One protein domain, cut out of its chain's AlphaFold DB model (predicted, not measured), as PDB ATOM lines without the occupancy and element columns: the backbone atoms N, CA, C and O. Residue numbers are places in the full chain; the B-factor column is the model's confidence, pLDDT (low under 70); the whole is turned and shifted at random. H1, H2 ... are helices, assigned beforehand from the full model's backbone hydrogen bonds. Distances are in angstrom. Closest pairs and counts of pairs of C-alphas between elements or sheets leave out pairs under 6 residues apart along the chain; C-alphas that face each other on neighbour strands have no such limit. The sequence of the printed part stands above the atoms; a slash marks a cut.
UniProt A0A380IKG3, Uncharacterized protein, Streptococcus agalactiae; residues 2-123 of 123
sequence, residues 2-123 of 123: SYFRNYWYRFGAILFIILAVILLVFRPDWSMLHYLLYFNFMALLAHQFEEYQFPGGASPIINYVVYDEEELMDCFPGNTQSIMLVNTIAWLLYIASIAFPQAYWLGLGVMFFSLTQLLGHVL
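AT A GLANCE: This is residues 2 to 123 of the 123 residues of an uncharacterized protein of Streptococcus agalactiae (UniProt A0A380IKG3). Four long helices, H1, H2, H4 and H5, form an elongated up-and-down bundle, each running against the one before, with short H3 at one end. The 122 printed residues hold five named helices, H1 to H5 in chain order, and no named strand. The all-helix whole is compact, radius of gyration of the C-alphas 15.6 A, spanning 52 by 29 by 24 A.

HOW THE PARTS SIT: H1, residues 2 to 26, has a kink of 62 degrees near residue 9. Its residues 9 to 19 touch H2, residues 32 to 52, in a hairpin; closest C-alphas Tyr 9 and Phe 49, 5.2 A. H4, residues 80 to 99, touches H2 at a shallow tilt of 10 degrees, opposite ways; closest C-alphas Leu 37 and Ile 98, 5.8 A. Every O i to N i+4 pair is within hydrogen-bond range in H2 and H4.

IN THESE COORDINATES: H1 spans 35.5 A from C-alpha 2 (-15.379, -13.080, 2.006). H5, residues 104 to 122, ends at C-alpha 122 (-12.198, -9.876, 34.145). H3 is residues 58 to 67.

THE WHOLE: The printed part has no cut. The link from H3 to H4 is long. Residue 123 has pLDDT under 70.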
ATOM      1  N   SER A   2     -16.132 -14.111   1.255       82.94
ATOM      2  CA  SER A   2     -15.379 -13.080   2.006       82.94
ATOM      3  C   SER A   2     -16.240 -12.175   2.900       82.94
ATOM      4  O   SER A   2     -15.824 -11.852   4.005       82.94
ATOM      5  N   TYR A   3     -17.445 -11.795   2.456       92.31
ATOM      6  CA  TYR A   3     -18.304 -10.889   3.228       92.31
ATOM      7  C   TYR A   3     -18.774 -11.504   4.550       92.31
ATOM      8  O   TYR A   3     -18.588 -10.901   5.600       92.31
ATOM      9  N   PHE A   4     -19.322 -12.725   4.515       94.31
ATOM     10  CA  PHE A   4     -19.728 -13.414   5.741       94.31
ATOM     11  C   PHE A   4     -18.532 -13.627   6.670       94.31
ATOM     12  O   PHE A   4     -18.610 -13.276   7.838       94.31
ATOM     13  N   ARG A   5     -17.395 -14.091   6.135       94.38
ATOM     14  CA  ARG A   5     -16.165 -14.258   6.920       94.38
ATOM     15  C   ARG A   5     -15.784 -12.989   7.685       94.38
ATOM     16  O   ARG A   5     -15.452 -13.077   8.856       94.38
ATOM     17  N   ASN A   6     -15.838 -11.828   7.040       93.44
ATOM     18  CA  ASN A   6     -15.371 -10.580   7.641       93.44
ATOM     19  C   ASN A   6     -16.418  -9.894   8.541       93.44
ATOM     20  O   ASN A   6     -16.046  -9.036   9.334       93.44
ATOM     21  N   TYR A   7     -17.704 -10.246   8.414       95.50
ATOM     22  CA  TYR A   7     -18.816  -9.529   9.056       95.50
ATOM     23  C   TYR A   7     -19.861 -10.440   9.721       95.50
ATOM     24  O   TYR A   7     -20.988 -10.003   9.957       95.50
ATOM     25  N   TRP A   8     -19.530 -11.700  10.016       96.38
ATOM     26  CA  TRP A   8     -20.444 -12.695  10.595       96.38
ATOM     27  C   TRP A   8     -21.154 -12.181  11.862       96.38
ATOM     28  O   TRP A   8     -22.361 -12.353  11.999       96.38
ATOM     29  N   TYR A   9     -20.455 -11.446  12.728       96.44
ATOM     30  CA  TYR A   9     -20.994 -10.866  13.964       96.44
ATOM     31  C   TYR A   9     -22.162  -9.891  13.716       96.44
ATOM     32  O   TYR A   9     -23.068  -9.787  14.540       96.44
ATOM     33  N   ARG A  10     -22.231  -9.234  12.546       96.88
ATOM     34  CA  ARG A  10     -23.388  -8.396  12.168       96.88
ATOM     35  C   ARG A  10     -24.639  -9.227  11.905       96.88
ATOM     36  O   ARG A  10     -25.740  -8.788  12.216       96.88
ATOM     37  N   PHE A  11     -24.480 -10.431  11.357       97.00
ATOM     38  CA  PHE A  11     -25.590 -11.374  11.211       97.00
ATOM     39  C   PHE A  11     -26.068 -11.856  12.582       97.00
ATOM     40  O   PHE A  11     -27.272 -11.973  12.794       97.00
ATOM     41  N   GLY A  12     -25.140 -12.042  13.527       97.44
ATOM     42  CA  GLY A  12     -25.467 -12.320  14.924       97.44
ATOM     43  C   GLY A  12     -26.289 -11.200  15.568       97.44
ATOM     44  O   GLY A  12     -27.321 -11.471  16.172       97.44
ATOM     45  N   ALA A  13     -25.916  -9.935  15.352       97.81
ATOM     46  CA  ALA A  13     -26.688  -8.787  15.835       97.81
ATOM     47  C   ALA A  13     -28.096  -8.706  15.220       97.81
ATOM     48  O   ALA A  13     -29.069  -8.432  15.922       97.81
ATOM     49  N   ILE A  14     -28.237  -8.993  13.922       98.12
ATOM     50  CA  ILE A  14     -29.556  -9.084  13.277       98.12
ATOM     51  C   ILE A  14     -30.388 -10.197  13.927       98.12
ATOM     52  O   ILE A  14     -31.558  -9.983  14.245       98.12
ATOM     53  N   LEU A  15     -29.787 -11.364  14.167       97.94
ATOM     54  CA  LEU A  15     -30.457 -12.483  14.825       97.94
ATOM     55  C   LEU A  15     -30.888 -12.127  16.254       97.94
ATOM     56  O   LEU A  15     -32.019 -12.422  16.634       97.94
ATOM     57  N   PHE A  16     -30.044 -11.424  17.012       98.50
ATOM     58  CA  PHE A  16     -30.386 -10.903  18.335       98.50
ATOM     59  C   PHE A  16     -31.628 -10.006  18.283       98.50
ATOM     60  O   PHE A  16     -32.554 -10.197  19.071       98.50
ATOM     61  N   ILE A  17     -31.684  -9.064  17.334       98.38
ATOM     62  CA  ILE A  17     -32.829  -8.154  17.173       98.38
ATOM     63  C   ILE A  17     -34.102  -8.941  16.848       98.38
ATOM     64  O   ILE A  17     -35.144  -8.681  17.447       98.38
ATOM     65  N   ILE A  18     -34.030  -9.924  15.947       98.25
ATOM     66  CA  ILE A  18     -35.176 -10.781  15.606       98.25
ATOM     67  C   ILE A  18     -35.689 -11.510  16.853       98.25
ATOM     68  O   ILE A  18     -36.889 -11.476  17.128       98.25
ATOM     69  N   LEU A  19     -34.799 -12.128  17.634       98.00
ATOM     70  CA  LEU A  19     -35.168 -12.832  18.865       98.00
ATOM     71  C   LEU A  19     -35.770 -11.882  19.909       98.00
ATOM     72  O   LEU A  19     -36.800 -12.199  20.501       98.00
ATOM     73  N   ALA A  20     -35.188 -10.695  20.087       98.12
ATOM     74  CA  ALA A  20     -35.709  -9.677  20.995       98.12
ATOM     75  C   ALA A  20     -37.125  -9.230  20.597       98.12
ATOM     76  O   ALA A  20     -38.015  -9.168  21.445       98.12
ATOM     77  N   VAL A  21     -37.363  -8.980  19.305       98.06
ATOM     78  CA  VAL A  21     -38.696  -8.647  18.780       98.06
ATOM     79  C   VAL A  21     -39.672  -9.795  19.023       98.06
ATOM     80  O   VAL A  21     -40.790  -9.543  19.472       98.06
ATOM     81  N   ILE A  22     -39.257 -11.046  18.790       96.25
ATOM     82  CA  ILE A  22     -40.118 -12.210  19.016       96.25
ATOM     83  C   ILE A  22     -40.579 -12.269  20.478       96.25
ATOM     84  O   ILE A  22     -41.776 -12.382  20.748       96.25
ATOM     85  N   LEU A  23     -39.645 -12.138  21.420       96.31
ATOM     86  CA  LEU A  23     -39.940 -12.198  22.851       96.31
ATOM     87  C   LEU A  23     -40.817 -11.029  23.320       96.31
ATOM     88  O   LEU A  23     -41.760 -11.240  24.083       96.31
ATOM     89  N   LEU A  24     -40.545  -9.806  22.853       96.81
ATOM     90  CA  LEU A  24     -41.275  -8.607  23.281       96.81
ATOM     91  C   LEU A  24     -42.703  -8.538  22.725       96.81
ATOM     92  O   LEU A  24     -43.615  -8.113  23.442       96.81
ATOM     93  N   VAL A  25     -42.889  -8.937  21.463       98.12
ATOM     94  CA  VAL A  25     -44.168  -8.820  20.749       98.12
ATOM     95  C   VAL A  25     -45.061 -10.026  21.005       98.12
ATOM     96  O   VAL A  25     -46.217  -9.849  21.385       98.12
ATOM     97  N   PHE A  26     -44.549 -11.243  20.815       96.88
ATOM     98  CA  PHE A  26     -45.380 -12.448  20.894       96.88
ATOM     99  C   PHE A  26     -45.500 -13.002  22.311       96.88
ATOM    100  O   PHE A  26     -46.454 -13.728  22.571       96.88
ATOM    101  N   ARG A  27     -44.569 -12.652  23.213       93.81
ATOM    102  CA  ARG A  27     -44.570 -13.052  24.634       93.81
ATOM    103  C   ARG A  27     -44.940 -14.529  24.825       93.81
ATOM    104  O   ARG A  27     -45.958 -14.831  25.450       93.81
ATOM    105  N   PRO A  28     -44.166 -15.448  24.227       95.31
ATOM    106  CA  PRO A  28     -44.547 -16.850  24.166       95.31
ATOM    107  C   PRO A  28     -44.691 -17.465  25.565       95.31
ATOM    108  O   PRO A  28     -43.895 -17.189  26.458       95.31
ATOM    109  N   ASP A  29     -45.664 -18.350  25.762       96.50
ATOM    110  CA  ASP A  29     -45.813 -19.083  27.026       96.50
ATOM    111  C   ASP A  29     -44.844 -20.278  27.074       96.50
ATOM    112  O   ASP A  29     -45.206 -21.440  26.891       96.50
ATOM    113  N   TRP A  30     -43.553 -19.968  27.185       96.06
ATOM    114  CA  TRP A  30     -42.478 -20.950  27.242       96.06
ATOM    115  C   TRP A  30     -42.116 -21.313  28.678       96.06
ATOM    116  O   TRP A  30     -42.220 -20.509  29.604       96.06
ATOM    117  N   SER A  31     -41.600 -22.529  28.862       96.81
ATOM    118  CA  SER A  31     -41.033 -22.916  30.150       96.81
ATOM    119  C   SER A  31     -39.821 -22.047  30.503       96.81
ATOM    120  O   SER A  31     -39.093 -21.579  29.624       96.81
ATOM    121  N   MET A  32     -39.552 -21.892  31.802       96.56
ATOM    122  CA  MET A  32     -38.380 -21.152  32.293       96.56
ATOM    123  C   MET A  32     -37.073 -21.635  31.643       96.56
ATOM    124  O   MET A  32     -36.214 -20.830  31.299       96.56
ATOM    125  N   LEU A  33     -36.940 -22.946  31.412       96.69
ATOM    126  CA  LEU A  33     -35.767 -23.519  30.752       96.69
ATOM    127  C   LEU A  33     -35.569 -22.973  29.331       96.69
ATOM    128  O   LEU A  33     -34.451 -22.612  28.976       96.69
ATOM    129  N   HIS A  34     -36.631 -22.869  28.529       96.44
ATOM    130  CA  HIS A  34     -36.523 -22.290  27.187       96.44
ATOM    131  C   HIS A  34     -36.101 -20.827  27.259       96.44
ATOM    132  O   HIS A  34     -35.177 -20.435  26.553       96.44
ATOM    133  N   TYR A  35     -36.718 -20.039  28.142       97.44
ATOM    134  CA  TYR A  35     -36.319 -18.648  28.346       97.44
ATOM    135  C   TYR A  35     -34.831 -18.521  28.677       97.44
ATOM    136  O   TYR A  35     -34.138 -17.725  28.049       97.44
ATOM    137  N   LEU A  36     -34.318 -19.348  29.592       97.25
ATOM    138  CA  LEU A  36     -32.896 -19.367  29.935       97.25
ATOM    139  C   LEU A  36     -32.013 -19.689  28.723       97.25
ATOM    140  O   LEU A  36     -31.035 -18.986  28.490       97.25
ATOM    141  N   LEU A  37     -32.352 -20.708  27.931       98.06
ATOM    142  CA  LEU A  37     -31.569 -21.094  26.750       98.06
ATOM    143  C   LEU A  37     -31.576 -20.001  25.669       98.06
ATOM    144  O   LEU A  37     -30.526 -19.690  25.105       98.06
ATOM    145  N   TYR A  38     -32.729 -19.370  25.421       98.12
ATOM    146  CA  TYR A  38     -32.840 -18.244  24.490       98.12
ATOM    147  C   TYR A  38     -32.049 -17.030  24.968       98.12
ATOM    148  O   TYR A  38     -31.287 -16.464  24.186       98.12
ATOM    149  N   PHE A  39     -32.179 -16.643  26.239       98.00
ATOM    150  CA  PHE A  39     -31.417 -15.520  26.780       98.00
ATOM    151  C   PHE A  39     -29.917 -15.796  26.792       98.00
ATOM    152  O   PHE A  39     -29.146 -14.894  26.476       98.00
ATOM    153  N   ASN A  40     -29.497 -17.032  27.063       97.88
ATOM    154  CA  ASN A  40     -28.091 -17.414  26.976       97.88
ATOM    155  C   ASN A  40     -27.556 -17.267  25.541       97.88
ATOM    156  O   ASN A  40     -26.477 -16.720  25.330       97.88
ATOM    157  N   PHE A  41     -28.332 -17.683  24.536       98.50
ATOM    158  CA  PHE A  41     -27.958 -17.481  23.135       98.50
ATOM    159  C   PHE A  41     -27.933 -16.004  22.741       98.50
ATOM    160  O   PHE A  41     -26.993 -15.552  22.095       98.50
ATOM    161  N   MET A  42     -28.926 -15.225  23.166       98.56
ATOM    162  CA  MET A  42     -28.943 -13.781  22.937       98.56
ATOM    163  C   MET A  42     -27.734 -13.088  23.583       98.56
ATOM    164  O   MET A  42     -27.145 -12.208  22.959       98.56
ATOM    165  N   ALA A  43     -27.325 -13.507  24.782       97.38
ATOM    166  CA  ALA A  43     -26.122 -13.002  25.436       97.38
ATOM    167  C   ALA A  43     -24.860 -13.307  24.612       97.38
ATOM    168  O   ALA A  43     -24.070 -12.395  24.381       97.38
ATOM    169  N   LEU A  44     -24.716 -14.533  24.089       97.69
ATOM    170  CA  LEU A  44     -23.616 -14.894  23.185       97.69
ATOM    171  C   LEU A  44     -23.566 -13.980  21.951       97.69
ATOM    172  O   LEU A  44     -22.501 -13.474  21.605       97.69
ATOM    173  N   LEU A  45     -24.708 -13.748  21.293       98.06
ATOM    174  CA  LEU A  45     -24.776 -12.900  20.096       98.06
ATOM    175  C   LEU A  45     -24.380 -11.448  20.391       98.06
ATOM    176  O   LEU A  45     -23.671 -10.830  19.596       98.06
ATOM    177  N   ALA A  46     -24.836 -10.905  21.523       96.94
ATOM    178  CA  ALA A  46     -24.494  -9.553  21.952       96.94
ATOM    179  C   ALA A  46     -23.001  -9.427  22.286       96.94
ATOM    180  O   ALA A  46     -22.351  -8.490  21.830       96.94
ATOM    181  N   HIS A  47     -22.454 -10.396  23.016       95.50
ATOM    182  CA  HIS A  47     -21.038 -10.467  23.367       95.50
ATOM    183  C   HIS A  47     -20.139 -10.548  22.126       95.50
ATOM    184  O   HIS A  47     -19.230  -9.749  21.965       95.50
ATOM    185  N   GLN A  48     -20.451 -11.417  21.166       96.38
ATOM    186  CA  GLN A  48     -19.688 -11.486  19.917       96.38
ATOM    187  C   GLN A  48     -19.782 -10.194  19.094       96.38
ATOM    188  O   GLN A  48     -18.839  -9.806  18.408       96.38
ATOM    189  N   PHE A  49     -20.921  -9.503  19.117       96.62
ATOM    190  CA  PHE A  49     -20.999  -8.195  18.475       96.62
ATOM    191  C   PHE A  49     -20.081  -7.174  19.162       96.62
ATOM    192  O   PHE A  49     -19.398  -6.412  18.478       96.62
ATOM    193  N   GLU A  50     -20.043  -7.180  20.491       95.06
ATOM    194  CA  GLU A  50     -19.170  -6.321  21.289       95.06
ATOM    195  C   GLU A  50     -17.687  -6.580  20.969       95.06
ATOM    196  O   GLU A  50     -16.983  -5.670  20.520       95.06
ATOM    197  N   GLU A  51     -17.265  -7.842  21.016       93.25
ATOM    198  CA  GLU A  51     -15.884  -8.280  20.781       93.25
ATOM    199  C   GLU A  51     -15.345  -8.001  19.370       93.25
ATOM    200  O   GLU A  51     -14.141  -7.781  19.187       93.25
ATOM    201  N   TYR A  52     -16.210  -8.028  18.347       94.06
ATOM    202  CA  TYR A  52     -15.780  -7.985  16.941       94.06
ATOM    203  C   TYR A  52     -16.285  -6.774  16.144       94.06
ATOM    204  O   TYR A  52     -15.817  -6.569  15.022       94.06
ATOM    205  N   GLN A  53     -17.194  -5.952  16.683       94.44
ATOM    206  CA  GLN A  53     -17.681  -4.739  16.008       94.44
ATOM    207  C   GLN A  53     -17.539  -3.464  16.836       94.44
ATOM    208  O   GLN A  53     -17.118  -2.454  16.266       94.44
ATOM    209  N   PHE A  54     -17.968  -3.460  18.101       89.06
ATOM    210  CA  PHE A  54     -17.915  -2.260  18.939       89.06
ATOM    211  C   PHE A  54     -17.917  -2.609  20.438       89.06
ATOM    212  O   PHE A  54     -18.963  -3.032  20.931       89.06
ATOM    213  N   PRO A  55     -16.806  -2.380  21.167       85.62
ATOM    214  CA  PRO A  55     -15.587  -1.676  20.754       85.62
ATOM    215  C   PRO A  55     -14.727  -2.445  19.737       85.62
ATOM    216  O   PRO A  55     -13.991  -1.809  18.982       85.62
ATOM    217  N   GLY A  56     -14.880  -3.769  19.633       89.06
ATOM    218  CA  GLY A  56     -14.058  -4.616  18.769       89.06
ATOM    219  C   GLY A  56     -12.692  -4.962  19.382       89.06
ATOM    220  O   GLY A  56     -12.379  -4.578  20.503       89.06
ATOM    221  N   GLY A  57     -11.842  -5.652  18.612       86.31
ATOM    222  CA  GLY A  57     -10.437  -5.889  18.977       86.31
ATOM    223  C   GLY A  57     -10.128  -7.240  19.628       86.31
ATOM    224  O   GLY A  57      -8.961  -7.514  19.887       86.31
ATOM    225  N   ALA A  58     -11.108  -8.127  19.812       87.88
ATOM    226  CA  ALA A  58     -10.857  -9.432  20.434       87.88
ATOM    227  C   ALA A  58      -9.849 -10.302  19.655       87.88
ATOM    228  O   ALA A  58      -9.058 -11.017  20.252       87.88
ATOM    229  N   SER A  59      -9.824 -10.210  18.322       85.31
ATOM    230  CA  SER A  59      -8.921 -11.001  17.469       85.31
ATOM    231  C   SER A  59      -7.425 -10.810  17.791       85.31
ATOM    232  O   SER A  59      -6.784 -11.804  18.136       85.31
ATOM    233  N   PRO A  60      -6.868  -9.582  17.762       86.75
ATOM    234  CA  PRO A  60      -5.481  -9.359  18.165       86.75
ATOM    235  C   PRO A  60      -5.239  -9.612  19.659       86.75
ATOM    236  O   PRO A  60      -4.194 -10.146  20.013       86.75
ATOM    237  N   ILE A  61      -6.212  -9.305  20.531       88.50
ATOM    238  CA  ILE A  61      -6.099  -9.559  21.979       88.50
ATOM    239  C   ILE A  61      -5.939 -11.054  22.267       88.50
ATOM    240  O   ILE A  61      -5.095 -11.428  23.072       88.50
ATOM    241  N   ILE A  62      -6.707 -11.915  21.597       88.88
ATOM    242  CA  ILE A  62      -6.605 -13.369  21.760       88.88
ATOM    243  C   ILE A  62      -5.205 -13.848  21.372       88.88
ATOM    244  O   ILE A  62      -4.603 -14.621  22.111       88.88
ATOM    245  N   ASN A  63      -4.670 -13.392  20.238       92.19
ATOM    246  CA  ASN A  63      -3.327 -13.791  19.823       92.19
ATOM    247  C   ASN A  63      -2.252 -13.319  20.807       92.19
ATOM    248  O   ASN A  63      -1.402 -14.117  21.190       92.19
ATOM    249  N   TYR A  64      -2.350 -12.086  21.296       89.94
ATOM    250  CA  TYR A  64      -1.408 -11.555  22.274       89.94
ATOM    251  C   TYR A  64      -1.500 -12.258  23.639       89.94
ATOM    252  O   TYR A  64      -0.511 -12.771  24.145       89.94
ATOM    253  N   VAL A  65      -2.694 -12.329  24.231       87.50
ATOM    254  CA  VAL A  65      -2.884 -12.795  25.618       87.50
ATOM    255  C   VAL A  65      -2.895 -14.319  25.726       87.50
ATOM    256  O   VAL A  65      -2.359 -14.875  26.682       87.50
ATOM    257  N   VAL A  66      -3.536 -15.013  24.780       86.94
ATOM    258  CA  VAL A  66      -3.733 -16.472  24.857       86.94
ATOM    259  C   VAL A  66      -2.605 -17.226  24.166       86.94
ATOM    260  O   VAL A  66      -2.226 -18.305  24.624       86.94
ATOM    261  N   TYR A  67      -2.091 -16.687  23.060       88.81
ATOM    262  CA  TYR A  67      -1.095 -17.363  22.229       88.81
ATOM    263  C   TYR A  67       0.308 -16.758  22.309       88.81
ATOM    264  O   TYR A  67       1.199 -17.306  21.666       88.81
ATOM    265  N   ASP A  68       0.510 -15.706  23.114       91.19
ATOM    266  CA  ASP A  68       1.808 -15.042  23.311       91.19
ATOM    267  C   ASP A  68       2.432 -14.558  21.984       91.19
ATOM    268  O   ASP A  68       3.640 -14.615  21.770       91.19
ATOM    269  N   GLU A  69       1.580 -14.134  21.040       92.31
ATOM    270  CA  GLU A  69       1.985 -13.643  19.722       92.31
ATOM    271  C   GLU A  69       2.003 -12.110  19.712       92.31
ATOM    272  O   GLU A  69       0.953 -11.462  19.748       92.31
ATOM    273  N   GLU A  70       3.199 -11.526  19.644       90.12
ATOM    274  CA  GLU A  70       3.407 -10.074  19.709       90.12
ATOM    275  C   GLU A  70       3.594  -9.404  18.337       90.12
ATOM    276  O   GLU A  70       3.444  -8.187  18.224       90.12
ATOM    277  N   GLU A  71       3.906 -10.160  17.280       89.69
ATOM    278  CA  GLU A  71       4.279  -9.604  15.972       89.69
ATOM    279  C   GLU A  71       3.172  -9.769  14.927       89.69
ATOM    280  O   GLU A  71       2.873  -8.844  14.168       89.69
ATOM    281  N   LEU A  72       2.546 -10.945  14.877       90.00
ATOM    282  CA  LEU A  72       1.569 -11.338  13.858       90.00
ATOM    283  C   LEU A  72       0.172 -11.537  14.459       90.00
ATOM    284  O   LEU A  72      -0.500 -12.544  14.215       90.00
ATOM    285  N   MET A  73      -0.293 -10.544  15.219       86.75
ATOM    286  CA  MET A  73      -1.547 -10.595  15.984       86.75
ATOM    287  C   MET A  73      -2.814 -10.819  15.138       86.75
ATOM    288  O   MET A  73      -3.845 -11.220  15.671       86.75
ATOM    289  N   ASP A  74      -2.766 -10.620  13.826       84.75
ATOM    290  CA  ASP A  74      -3.883 -10.815  12.891       84.75
ATOM    291  C   ASP A  74      -3.775 -12.124  12.076       84.75
ATOM    292  O   ASP A  74      -4.629 -12.434  11.234       84.75
ATOM    293  N   CYS A  75      -2.757 -12.942  12.355       89.25
ATOM    294  CA  CYS A  75      -2.543 -14.244  11.731       89.25
ATOM    295  C   CYS A  75      -3.176 -15.400  12.521       89.25
ATOM    296  O   CYS A  75      -3.825 -15.237  13.554       89.25
ATOM    297  N   PHE A  76      -3.081 -16.608  11.955       87.12
ATOM    298  CA  PHE A  76      -3.469 -17.821  12.676       87.12
ATOM    299  C   PHE A  76      -2.680 -17.900  13.999       87.12
ATOM    300  O   PHE A  76      -1.479 -17.651  13.950       87.12
ATOM    301  N   PRO A  77      -3.303 -18.274  15.133       86.69
ATOM    302  CA  PRO A  77      -4.622 -18.908  15.270       86.69
ATOM    303  C   PRO A  77      -5.826 -17.959  15.315       86.69
ATOM    304  O   PRO A  77      -6.876 -18.329  14.792       86.69
ATOM    305  N   GLY A  78      -5.689 -16.742  15.838       88.12
ATOM    306  CA  GLY A  78      -6.756 -15.751  16.034       88.12
ATOM    307  C   GLY A  78      -7.151 -14.941  14.798       88.12
ATOM    308  O   GLY A  78      -7.711 -13.860  14.934       88.12
ATOM    309  N   ASN A  79      -6.889 -15.420  13.581       92.12
ATOM    310  CA  ASN A  79      -7.298 -14.700  12.375       92.12
ATOM    311  C   ASN A  79      -8.830 -14.681  12.197       92.12
ATOM    312  O   ASN A  79      -9.581 -15.473  12.776       92.12
ATOM    313  N   THR A  80      -9.306 -13.819  11.295       92.38
ATOM    314  CA  THR A  80     -10.740 -13.644  11.014       92.38
ATOM    315  C   THR A  80     -11.455 -14.942  10.622       92.38
ATOM    316  O   THR A  80     -12.620 -15.132  10.966       92.38
ATOM    317  N   GLN A  81     -10.788 -15.844   9.893       94.06
ATOM    318  CA  GLN A  81     -11.392 -17.103   9.451       94.06
ATOM    319  C   GLN A  81     -11.613 -18.055  10.629       94.06
ATOM    320  O   GLN A  81     -12.712 -18.592  10.767       94.06
ATOM    321  N   SER A  82     -10.594 -18.259  11.462       94.38
ATOM    322  CA  SER A  82     -10.664 -19.119  12.645       94.38
ATOM    323  C   SER A  82     -11.721 -18.620  13.621       94.38
ATOM    324  O   SER A  82     -12.588 -19.385  14.039       94.38
ATOM    325  N   ILE A  83     -11.704 -17.319  13.914       94.44
ATOM    326  CA  ILE A  83     -12.653 -16.684  14.829       94.44
ATOM    327  C   ILE A  83     -14.081 -16.831  14.324       94.44
ATOM    328  O   ILE A  83     -14.962 -17.217  15.088       94.44
ATOM    329  N   MET A  84     -14.317 -16.571  13.037       95.69
ATOM    330  CA  MET A  84     -15.638 -16.756  12.444       95.69
ATOM    331  C   MET A  84     -16.114 -18.206  12.576       95.69
ATOM    332  O   MET A  84     -17.255 -18.434  12.974       95.69
ATOM    333  N   LEU A  85     -15.256 -19.188  12.282       95.81
ATOM    334  CA  LEU A  85     -15.624 -20.603  12.368       95.81
ATOM    335  C   LEU A  85     -15.986 -21.013  13.796       95.81
ATOM    336  O   LEU A  85     -17.066 -21.553  14.010       95.81
ATOM    337  N   VAL A  86     -15.127 -20.725  14.775       94.94
ATOM    338  CA  VAL A  86     -15.368 -21.104  16.178       94.94
ATOM    339  C   VAL A  86     -16.660 -20.472  16.698       94.94
ATOM    340  O   VAL A  86     -17.507 -21.162  17.269       94.94
ATOM    341  N   ASN A  87     -16.867 -19.182  16.431       96.38
ATOM    342  CA  ASN A  87     -18.039 -18.462  16.918       96.38
ATOM    343  C   ASN A  87     -19.347 -18.887  16.236       96.38
ATOM    344  O   ASN A  87     -20.381 -18.991  16.895       96.38
ATOM    345  N   THR A  88     -19.322 -19.178  14.935       96.94
ATOM    346  CA  THR A  88     -20.518 -19.651  14.218       96.94
ATOM    347  C   THR A  88     -20.842 -21.113  14.522       96.94
ATOM    348  O   THR A  88     -22.016 -21.477  14.563       96.94
ATOM    349  N   ILE A  89     -19.843 -21.948  14.831       97.50
ATOM    350  CA  ILE A  89     -20.071 -23.294  15.382       97.50
ATOM    351  C   ILE A  89     -20.742 -23.195  16.755       97.50
ATOM    352  O   ILE A  89     -21.678 -23.950  17.025       97.50
ATOM    353  N   ALA A  90     -20.335 -22.239  17.598       97.38
ATOM    354  CA  ALA A  90     -21.002 -22.008  18.876       97.38
ATOM    355  C   ALA A  90     -22.500 -21.708  18.683       97.38
ATOM    356  O   ALA A  90     -23.321 -22.267  19.406       97.38
ATOM    357  N   TRP A  91     -22.895 -20.945  17.654       98.06
ATOM    358  CA  TRP A  91     -24.319 -20.726  17.353       98.06
ATOM    359  C   TRP A  91     -25.077 -22.029  17.130       98.06
ATOM    360  O   TRP A  91     -26.179 -22.187  17.650       98.06
ATOM    361  N   LEU A  92     -24.490 -22.979  16.398       98.00
ATOM    362  CA  LEU A  92     -25.123 -24.273  16.140       98.00
ATOM    363  C   LEU A  92     -25.354 -25.054  17.436       98.00
ATOM    364  O   LEU A  92     -26.420 -25.641  17.604       98.00
ATOM    365  N   LEU A  93     -24.398 -25.025  18.369       98.06
ATOM    366  CA  LEU A  93     -24.530 -25.692  19.669       98.06
ATOM    367  C   LEU A  93     -25.614 -25.043  20.540       98.06
ATOM    368  O   LEU A  93     -26.405 -25.747  21.167       98.06
ATOM    369  N   TYR A  94     -25.696 -23.713  20.538       98.44
ATOM    370  CA  TYR A  94     -26.734 -22.984  21.268       98.44
ATOM    371  C   TYR A  94     -28.121 -23.220  20.672       98.44
ATOM    372  O   TYR A  94     -29.057 -23.539  21.405       98.44
ATOM    373  N   ILE A  95     -28.257 -23.153  19.348       98.31
ATOM    374  CA  ILE A  95     -29.513 -23.461  18.655       98.31
ATOM    375  C   ILE A  95     -29.917 -24.916  18.909       98.31
ATOM    376  O   ILE A  95     -31.085 -25.183  19.187       98.31
ATOM    377  N   ALA A  96     -28.970 -25.855  18.890       98.38
ATOM    378  CA  ALA A  96     -29.239 -27.246  19.238       98.38
ATOM    379  C   ALA A  96     -29.721 -27.386  20.692       98.38
ATOM    380  O   ALA A  96     -30.665 -28.129  20.945       98.38
ATOM    381  N   SER A  97     -29.147 -26.635  21.639       98.19
ATOM    382  CA  SER A  97     -29.611 -26.639  23.033       98.19
ATOM    383  C   SER A  97     -31.059 -26.152  23.166       98.19
ATOM    384  O   SER A  97     -31.834 -26.738  23.916       98.19
ATOM    385  N   ILE A  98     -31.447 -25.144  22.377       98.06
ATOM    386  CA  ILE A  98     -32.812 -24.605  22.322       98.06
ATOM    387  C   ILE A  98     -33.776 -25.600  21.665       98.06
ATOM    388  O   ILE A  98     -34.905 -25.748  22.125       98.06
ATOM    389  N   ALA A  99     -33.353 -26.274  20.592       98.00
ATOM    390  CA  ALA A  99     -34.178 -27.244  19.870       98.00
ATOM    391  C   ALA A  99     -34.381 -28.554  20.654       98.00
ATOM    392  O   ALA A  99     -35.402 -29.222  20.488       98.00
ATOM    393  N   PHE A 100     -33.422 -28.913  21.510       97.62
ATOM    394  CA  PHE A 100     -33.430 -30.135  22.314       97.62
ATOM    395  C   PHE A 100     -33.216 -29.820  23.808       97.62
ATOM    396  O   PHE A 100     -32.237 -30.285  24.396       97.62
ATOM    397  N   PRO A 101     -34.121 -29.067  24.463       96.38
ATOM    398  CA  PRO A 101     -33.957 -28.617  25.853       96.38
ATOM    399  C   PRO A 101     -33.859 -29.771  26.868       96.38
ATOM    400  O   PRO A 101     -33.309 -29.609  27.954       96.38
ATOM    401  N   GLN A 102     -34.364 -30.955  26.516       96.50
ATOM    402  CA  GLN A 102     -34.253 -32.188  27.295       96.50
ATOM    403  C   GLN A 102     -32.843 -32.801  27.283       96.50
ATOM    404  O   GLN A 102     -32.531 -33.647  28.120       96.50
ATOM    405  N   ALA A 103     -31.977 -32.399  26.346       97.44
ATOM    406  CA  ALA A 103     -30.571 -32.786  26.333       97.44
ATOM    407  C   ALA A 103     -29.802 -31.939  27.360       97.44
ATOM    408  O   ALA A 103     -29.006 -31.071  27.006       97.44
ATOM    409  N   TYR A 104     -30.048 -32.184  28.649       95.81
ATOM    410  CA  TYR A 104     -29.582 -31.324  29.742       95.81
ATOM    411  C   TYR A 104     -28.073 -31.058  29.725       95.81
ATOM    412  O   TYR A 104     -27.650 -29.947  30.016       95.81
ATOM    413  N   TRP A 105     -27.258 -32.038  29.325       97.81
ATOM    414  CA  TRP A 105     -25.807 -31.867  29.200       97.81
ATOM    415  C   TRP A 105     -25.406 -30.838  28.142       97.81
ATOM    416  O   TRP A 105     -24.450 -30.098  28.352       97.81
ATOM    417  N   LEU A 106     -26.152 -30.750  27.039       97.12
ATOM    418  CA  LEU A 106     -25.924 -29.737  26.012       97.12
ATOM    419  C   LEU A 106     -26.278 -28.344  26.545       97.12
ATOM    420  O   LEU A 106     -25.485 -27.417  26.399       97.12
ATOM    421  N   GLY A 107     -27.427 -28.219  27.220       97.25
ATOM    422  CA  GLY A 107     -27.837 -26.982  27.890       97.25
ATOM    423  C   GLY A 107     -26.829 -26.522  28.948       97.25
ATOM    424  O   GLY A 107     -26.420 -25.366  28.954       97.25
ATOM    425  N   LEU A 108     -26.360 -27.433  29.804       97.31
ATOM    426  CA  LEU A 108     -25.318 -27.143  30.792       97.31
ATOM    427  C   LEU A 108     -24.006 -26.722  30.127       97.31
ATOM    428  O   LEU A 108     -23.397 -25.750  30.562       97.31
ATOM    429  N   GLY A 109     -23.589 -27.406  29.061       97.44
ATOM    430  CA  GLY A 109     -22.365 -27.080  28.330       97.44
ATOM    431  C   GLY A 109     -22.357 -25.647  27.800       97.44
ATOM    432  O   GLY A 109     -21.397 -24.914  28.032       97.44
ATOM    433  N   VAL A 110     -23.445 -25.209  27.154       97.38
ATOM    434  CA  VAL A 110     -23.538 -23.829  26.642       97.38
ATOM    435  C   VAL A 110     -23.631 -22.794  27.764       97.38
ATOM    436  O   VAL A 110     -23.110 -21.694  27.617       97.38
ATOM    437  N   MET A 111     -24.234 -23.137  28.906       96.44
ATOM    438  CA  MET A 111     -24.281 -22.254  30.077       96.44
ATOM    439  C   MET A 111     -22.896 -22.079  30.705       96.44
ATOM    440  O   MET A 111     -22.482 -20.955  30.985       96.44
ATOM    441  N   PHE A 112     -22.144 -23.168  30.885       96.00
ATOM    442  CA  PHE A 112     -20.775 -23.093  31.396       96.00
ATOM    443  C   PHE A 112     -19.848 -22.346  30.440       96.00
ATOM    444  O   PHE A 112     -19.042 -21.544  30.901       96.00
ATOM    445  N   PHE A 113     -19.997 -22.537  29.127       95.12
ATOM    446  CA  PHE A 113     -19.244 -21.754  28.148       95.12
ATOM    447  C   PHE A 113     -19.496 -20.246  28.311       95.12
ATOM    448  O   PHE A 113     -18.535 -19.483  28.390       95.12
ATOM    449  N   SER A 114     -20.751 -19.806  28.465       94.31
ATOM    450  CA  SER A 114     -21.052 -18.393  28.754       94.31
ATOM    451  C   SER A 114     -20.399 -17.897  30.040       94.31
ATOM    452  O   SER A 114     -19.879 -16.786  30.079       94.31
ATOM    453  N   LEU A 115     -20.387 -18.719  31.094       92.19
ATOM    454  CA  LEU A 115     -19.735 -18.354  32.353       92.19
ATOM    455  C   LEU A 115     -18.223 -18.168  32.186       92.19
ATOM    456  O   LEU A 115     -17.655 -17.273  32.805       92.19
ATOM    457  N   THR A 116     -17.567 -18.958  31.332       90.75
ATOM    458  CA  THR A 116     -16.130 -18.776  31.067       90.75
ATOM    459  C   THR A 116     -15.808 -17.467  30.347       90.75
ATOM    460  O   THR A 116     -14.725 -16.930  30.559       90.75
ATOM    461  N   GLN A 117     -16.749 -16.894  29.586       89.12
ATOM    462  CA  GLN A 117     -16.542 -15.593  28.937       89.12
ATOM    463  C   GLN A 117     -16.416 -14.455  29.957       89.12
ATOM    464  O   GLN A 117     -15.600 -13.561  29.776       89.12
ATOM    465  N   LEU A 118     -17.130 -14.521  31.087       86.06
ATOM    466  CA  LEU A 118     -16.935 -13.559  32.182       86.06
ATOM    467  C   LEU A 118     -15.501 -13.586  32.721       86.06
ATOM    468  O   LEU A 118     -14.953 -12.538  33.038       86.06
ATOM    469  N   LEU A 119     -14.890 -14.770  32.811       82.31
ATOM    470  CA  LEU A 119     -13.505 -14.894  33.268       82.31
ATOM    471  C   LEU A 119     -12.531 -14.272  32.264       82.31
ATOM    472  O   LEU A 119     -11.616 -13.580  32.687       82.31
ATOM    473  N   GLY A 120     -12.760 -14.462  30.961       77.50
ATOM    474  CA  GLY A 120     -11.913 -13.896  29.902       77.50
ATOM    475  C   GLY A 120     -11.955 -12.368  29.781       77.50
ATOM    476  O   GLY A 120     -11.077 -11.799  29.148       77.50
ATOM    477  N   HIS A 121     -12.951 -11.709  30.381       80.00
ATOM    478  CA  HIS A 121     -13.089 -10.244  30.388       80.00
ATOM    479  C   HIS A 121     -12.670  -9.591  31.717       80.00
ATOM    480  O   HIS A 121     -12.510  -8.375  31.779       80.00
ATOM    481  N   VAL A 122     -12.542 -10.373  32.796       75.06
ATOM    482  CA  VAL A 122     -12.198  -9.876  34.145       75.06
ATOM    483  C   VAL A 122     -10.735 -10.141  34.511       75.06
ATOM    484  O   VAL A 122     -10.187  -9.418  35.347       75.06
ATOM    485  N   LEU A 123     -10.130 -11.179  33.933       59.09
ATOM    486  CA  LEU A 123      -8.720 -11.545  34.108       59.09
ATOM    487  C   LEU A 123      -7.853 -10.881  33.037       59.09
ATOM    488  O   LEU A 123      -6.732 -10.469  33.406       59.09
TER     489      LEU A 123